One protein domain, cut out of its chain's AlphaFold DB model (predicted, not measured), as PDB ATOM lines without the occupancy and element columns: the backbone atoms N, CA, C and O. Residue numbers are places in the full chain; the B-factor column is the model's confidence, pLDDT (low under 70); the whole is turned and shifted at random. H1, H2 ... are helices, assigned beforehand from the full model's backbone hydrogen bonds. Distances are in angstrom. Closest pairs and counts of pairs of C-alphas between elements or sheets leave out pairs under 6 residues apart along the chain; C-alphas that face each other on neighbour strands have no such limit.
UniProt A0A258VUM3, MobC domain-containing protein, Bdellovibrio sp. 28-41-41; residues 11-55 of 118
ATOM      1  N   THR A  11     225.351 221.719 190.317       67.69
ATOM      2  CA  THR A  11     226.778 221.370 190.418       67.69
ATOM      3  C   THR A  11     227.013 219.943 190.946       67.69
ATOM      4  O   THR A  11     228.137 219.451 190.879       67.69
ATOM      5  N   ARG A  12     225.979 219.263 191.481       69.88
ATOM      6  CA  ARG A  12     226.014 217.864 191.964       69.88
ATOM      7  C   ARG A  12     224.632 217.203 191.871       69.88
ATOM      8  O   ARG A  12     223.639 217.803 192.273       69.88
ATOM      9  N   PHE A  13     224.582 215.948 191.421       78.31
ATOM     10  CA  PHE A  13     223.378 215.110 191.471       78.31
ATOM     11  C   PHE A  13     223.216 214.492 192.867       78.31
ATOM     12  O   PHE A  13     224.176 213.953 193.421       78.31
ATOM     13  N   VAL A  14     222.010 214.566 193.436       81.06
ATOM     14  CA  VAL A  14     221.686 214.021 194.765       81.06
ATOM     15  C   VAL A  14     220.493 213.077 194.646       81.06
ATOM     16  O   VAL A  14     219.520 213.395 193.967       81.06
ATOM     17  N   PHE A  15     220.570 211.928 195.317       77.62
ATOM     18  CA  PHE A  15     219.500 210.933 195.380       77.62
ATOM     19  C   PHE A  15     219.018 210.780 196.825       77.62
ATOM     20  O   PHE A  15     219.827 210.544 197.723       77.62
ATOM     21  N   TYR A  16     217.710 210.915 197.044       86.25
ATOM     22  CA  TYR A  16     217.084 210.738 198.354       86.25
ATOM     23  C   TYR A  16     216.324 209.416 198.386       86.25
ATOM     24  O   TYR A  16     215.495 209.154 197.518       86.25
ATOM     25  N   ILE A  17     216.583 208.603 199.410       84.25
ATOM     26  CA  ILE A  17     215.920 207.311 199.619       84.25
ATOM     27  C   ILE A  17     214.999 207.449 200.824       84.25
ATOM     28  O   ILE A  17     215.449 207.815 201.910       84.25
ATOM     29  N   ARG A  18     213.710 207.158 200.636       91.56
ATOM     30  CA  ARG A  18     212.766 207.021 201.750       91.56
ATOM     31  C   ARG A  18     212.852 205.596 202.273       91.56
ATOM     32  O   ARG A  18     212.746 204.657 201.492       91.56
ATOM     33  N   VAL A  19     213.038 205.462 203.576       89.62
ATOM     34  CA  VAL A  19     213.123 204.177 204.271       89.62
ATOM     35  C   VAL A  19     212.104 204.146 205.398       89.62
ATOM     36  O   VAL A  19     211.745 205.186 205.955       89.62
ATOM     37  N   THR A  20     211.640 202.953 205.735       95.00
ATOM     38  CA  THR A  20     210.856 202.713 206.947       95.00
ATOM     39  C   THR A  20     211.741 202.816 208.194       95.00
ATOM     40  O   THR A  20     212.970 202.750 208.121       95.00
ATOM     41  N   GLU A  21     211.129 202.947 209.372       93.50
ATOM     42  CA  GLU A  21     211.871 203.072 210.634       93.50
ATOM     43  C   GLU A  21     212.765 201.848 210.916       93.50
ATOM     44  O   GLU A  21     213.904 201.981 211.369       93.50
ATOM     45  N   ASN A  22     212.282 200.647 210.583       93.88
ATOM     46  CA  ASN A  22     213.036 199.406 210.761       93.88
ATOM     47  C   ASN A  22     214.240 199.325 209.812       93.88
ATOM     48  O   ASN A  22     215.330 198.918 210.220       93.88
ATOM     49  N   GLU A  23     214.073 199.744 208.558       88.88
ATOM     50  CA  GLU A  23     215.165 199.809 207.582       88.88
ATOM     51  C   GLU A  23     216.214 200.844 207.989       88.88
ATOM     52  O   GLU A  23     217.410 200.576 207.889       88.88
ATOM     53  N   TYR A  24     215.782 201.988 208.523       92.19
ATOM     54  CA  TYR A  24     216.685 203.016 209.029       92.19
ATOM     55  C   TYR A  24     217.562 202.500 210.179       92.19
ATOM     56  O   TYR A  24     218.788 202.610 210.115       92.19
ATOM     57  N   LYS A  25     216.959 201.855 211.190       93.12
ATOM     58  CA  LYS A  25     217.695 201.240 212.315       93.12
ATOM     59  C   LYS A  25     218.697 200.193 211.833       93.12
ATOM     60  O   LYS A  25     219.829 200.139 212.313       93.12
ATOM     61  N   ARG A  26     218.304 199.388 210.845       90.56
ATOM     62  CA  ARG A  26     219.179 198.384 210.237       90.56
ATOM     63  C   ARG A  26     220.377 199.021 209.529       90.56
ATOM     64  O   ARG A  26     221.494 198.545 209.709       90.56
ATOM     65  N   VAL A  27     220.168 200.091 208.759       88.00
ATOM     66  CA  VAL A  27     221.258 200.815 208.084       88.00
ATOM     67  C   VAL A  27     222.209 201.439 209.101       88.00
ATOM     68  O   VAL A  27     223.417 201.322 208.925       88.00
ATOM     69  N   LEU A  28     221.702 202.028 210.187       90.88
ATOM     70  CA  LEU A  28     222.552 202.559 211.258       90.88
ATOM     71  C   LEU A  28     223.450 201.479 211.873       90.88
ATOM     72  O   LEU A  28     224.660 201.665 211.940       90.88
ATOM     73  N   SER A  29     222.893 200.311 212.205       88.25
ATOM     74  CA  SER A  29     223.689 199.190 212.723       88.25
ATOM     75  C   SER A  29     224.779 198.736 211.741       88.25
ATOM     76  O   SER A  29     225.891 198.401 212.151       88.25
ATOM     77  N   MET A  30     224.493 198.758 210.434       83.75
ATOM     78  CA  MET A  30     225.487 198.449 209.402       83.75
ATOM     79  C   MET A  30     226.577 199.520 209.313       83.75
ATOM     80  O   MET A  30     227.747 199.172 209.154       83.75
ATOM     81  N   CYS A  31     226.219 200.801 209.419       85.06
ATOM     82  CA  CYS A  31     227.182 201.900 209.471       85.06
ATOM     83  C   CYS A  31     228.133 201.732 210.661       85.06
ATOM     84  O   CYS A  31     229.348 201.800 210.477       85.06
ATOM     85  N   ASP A  32     227.598 201.418 211.844       87.19
ATOM     86  CA  ASP A  32     228.391 201.219 213.063       87.19
ATOM     87  C   ASP A  32     229.365 200.042 212.921       87.19
ATOM     88  O   ASP A  32     230.552 200.160 213.231       87.19
ATOM     89  N   ALA A  33     228.891 198.915 212.381       78.62
ATOM     90  CA  ALA A  33     229.705 197.717 212.195       78.62
ATOM     91  C   ALA A  33     230.813 197.896 211.140       78.62
ATOM     92  O   ALA A  33     231.907 197.353 211.280       78.62
ATOM     93  N   THR A  34     230.538 198.644 210.069       75.00
ATOM     94  CA  THR A  34     231.451 198.788 208.920       75.00
ATOM     95  C   THR A  34     232.296 200.058 208.959       75.00
ATOM     96  O   THR A  34     233.174 200.229 208.111       75.00
ATOM     97  N   ARG A  35     232.018 200.963 209.911       83.75
ATOM     98  CA  ARG A  35     232.564 202.329 209.986       83.75
ATOM     99  C   ARG A  35     232.429 203.120 208.680       83.75
ATOM    100  O   ARG A  35     233.209 204.031 208.419       83.75
ATOM    101  N   CYS A  36     231.456 202.755 207.851       80.06
ATOM    102  CA  CYS A  36     231.132 203.447 206.611       80.06
ATOM    103  C   CYS A  36     229.907 204.330 206.830       80.06
ATOM    104  O   CYS A  36     229.021 204.016 207.624       80.06
ATOM    105  N   THR A  37     229.815 205.413 206.068       86.69
ATOM    106  CA  THR A  37     228.581 206.196 206.008       86.69
ATOM    107  C   THR A  37     227.500 205.434 205.238       86.69
ATOM    108  O   THR A  37     227.793 204.629 204.348       86.69
ATOM    109  N   ALA A  38     226.227 205.740 205.508       84.44
ATOM    110  CA  ALA A  38     225.113 205.157 204.759       84.44
ATOM    111  C   ALA A  38     225.269 205.390 203.246       84.44
ATOM    112  O   ALA A  38     225.026 204.491 202.449       84.44
ATOM    113  N   GLN A  39     225.754 206.568 202.840       85.88
ATOM    114  CA  GLN A  39     225.998 206.894 201.434       85.88
ATOM    115  C   GLN A  39     227.060 205.993 200.798       85.88
ATOM    116  O   GLN A  39     226.887 205.557 199.663       85.88
ATOM    117  N   GLU A  40     228.148 205.695 201.506       81.81
ATOM    118  CA  GLU A  40     229.188 204.786 201.017       81.81
ATOM    119  C   GLU A  40     228.698 203.346 200.962       81.81
ATOM    120  O   GLU A  40     229.003 202.647 199.999       81.81
ATOM    121  N   LEU A  41     227.905 202.912 201.946       82.56
ATOM    122  CA  LEU A  41     227.251 201.605 201.918       82.56
ATOM    123  C   LEU A  41     226.319 201.483 200.713       82.56
ATOM    124  O   LEU A  41     226.403 200.503 199.977       82.56
ATOM    125  N   PHE A  42     225.499 202.505 200.453       85.19
ATOM    126  CA  PHE A  42     224.620 202.539 199.288       85.19
ATOM    127  C   PHE A  42     225.406 202.595 197.981       85.19
ATOM    128  O   PHE A  42     225.101 201.833 197.074       85.19
ATOM    129  N   LYS A  43     226.451 203.418 197.868       81.69
ATOM    130  CA  LYS A  43     227.300 203.434 196.668       81.69
ATOM    131  C   LYS A  43     227.994 202.093 196.452       81.69
ATOM    132  O   LYS A  43     228.015 201.614 195.330       81.69
ATOM    133  N   LYS A  44     228.517 201.449 197.496       76.94
ATOM    134  CA  LYS A  44     229.158 200.128 197.385       76.94
ATOM    135  C   LYS A  44     228.157 199.030 197.019       76.94
ATOM    136  O   LYS A  44     228.474 198.194 196.180       76.94
ATOM    137  N   GLY A  45     226.964 199.044 197.611       76.25
ATOM    138  CA  GLY A  45     225.917 198.058 197.341       76.25
ATOM    139  C   GLY A  45     225.248 198.236 195.977       76.25
ATOM    140  O   GLY A  45     225.012 197.256 195.281       76.25
ATOM    141  N   LEU A  46     224.974 199.483 195.589       73.44
ATOM    142  CA  LEU A  46     224.232 199.830 194.377       73.44
ATOM    143  C   LEU A  46     225.146 200.014 193.157       73.44
ATOM    144  O   LEU A  46     224.816 199.545 192.078       73.44
ATOM    145  N   LEU A  47     226.288 200.694 193.320       72.06
ATOM    146  CA  LEU A  47     227.206 201.058 192.226       72.06
ATOM    147  C   LEU A  47     228.510 200.253 192.242       72.06
ATOM    148  O   LEU A  47     229.178 200.144 191.222       72.06
ATOM    149  N   GLY A  48     228.901 199.713 193.397       65.69
ATOM    150  CA  GLY A  48     230.208 199.086 193.575       65.69
ATOM    151  C   GLY A  48     230.341 197.703 192.946       65.69
ATOM    152  O   GLY A  48     231.473 197.260 192.775       65.69
ATOM    153  N   ARG A  49     229.238 196.997 192.642       56.94
ATOM    154  CA  ARG A  49     229.301 195.596 192.167       56.94
ATOM    155  C   ARG A  49     228.206 195.130 191.212       56.94
ATOM    156  O   ARG A  49     228.231 193.968 190.813       56.94
ATOM    157  N   VAL A  50     227.245 195.965 190.835       49.59
ATOM    158  CA  VAL A  50     226.152 195.504 189.975       49.59
ATOM    159  C   VAL A  50     225.832 196.606 188.989       49.59
ATOM    160  O   VAL A  50     225.305 197.649 189.358       49.59
ATOM    161  N   ASN A  51     226.149 196.379 187.718       51.38
ATOM    162  CA  ASN A  51     225.466 197.105 186.665       51.38
ATOM    163  C   ASN A  51     223.987 196.685 186.758       51.38
ATOM    164  O   ASN A  51     223.625 195.614 186.292       51.38
ATOM    165  N   LEU A  52     223.152 197.443 187.472       51.25
ATOM    166  CA  LEU A  52     221.769 197.043 187.791       51.25
ATOM    167  C   LEU A  52     220.887 196.889 186.547       51.25
ATOM    168  O   LEU A  52     219.828 196.273 186.618       51.25
ATOM    169  N   GLU A  53     221.341 197.404 185.406       50.28
ATOM    170  CA  GLU A  53     220.693 197.228 184.109       50.28
ATOM    171  C   GLU A  53     220.925 195.829 183.517       50.28
ATOM    172  O   GLU A  53     220.183 195.405 182.630       50.28
ATOM    173  N   LYS A  54     221.940 195.088 183.989       47.44
ATOM    174  CA  LYS A  54     222.276 193.743 183.505       47.44
ATOM    175  C   LYS A  54     222.751 192.851 184.657       47.44
ATOM    176  O   LYS A  54     223.835 193.095 185.186       47.44
ATOM    177  N   PRO A  55     222.026 191.776 185.025       54.47
ATOM    178  CA  PRO A  55     222.560 190.783 185.953       54.47
ATOM    179  C   PRO A  55     223.947 190.331 185.485       54.47
ATOM    180  O   PRO A  55     224.115 189.838 184.369       54.47
TER     181      PRO A  55
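AT A GLANCE: This is residues 11 to 55 of the 118 residues of the protein "MobC domain-containing protein" of Bdellovibrio sp. 28-41-41 (UniProt A0A258VUM3). Two helices, H1 and H2, meet near the end of H1 and the start of H2 as a loose L. An unnamed stretch, residues 11 to 20, runs across the open side of the L to the start of H1, and residues 49 to 55 stick out beyond H2 as a free tail. The printed part has 45 residues with two named helices, H1 then H2, and no named strand; its class is all helix. It is loose, with a radius of gyration of the C-alphas of 12.1 A and spans of 29 by 26 by 20 A.

HOW THE PARTS SIT: H1, residues 21 to 34, touches H2, residues 38 to 46, with residues 27 to 31 alone. The closest C-alphas of the two, those of Cys 31 and Ala 38, are 6.1 A apart. Their lines are about perpendicular, at 89 degrees. In H1 and H2 every O i to N i+4 pair is within hydrogen-bond range.

IN THESE COORDINATES: H1 measures 20.1 A from C-alpha 21 at (211.871, 203.072, 210.634) to C-alpha 34. H2 measures 11.7 A and ends with C-alpha 46 at (224.232, 199.830, 194.377).

THE WHOLE: The C-alphas farthest apart, those of Thr 11 and Asn 22, are 32.9 A apart. The printed part has no cut, and the link from H1 to H2 is tight. Residues 11 to 12 and 48 to 55 have pLDDT under 70.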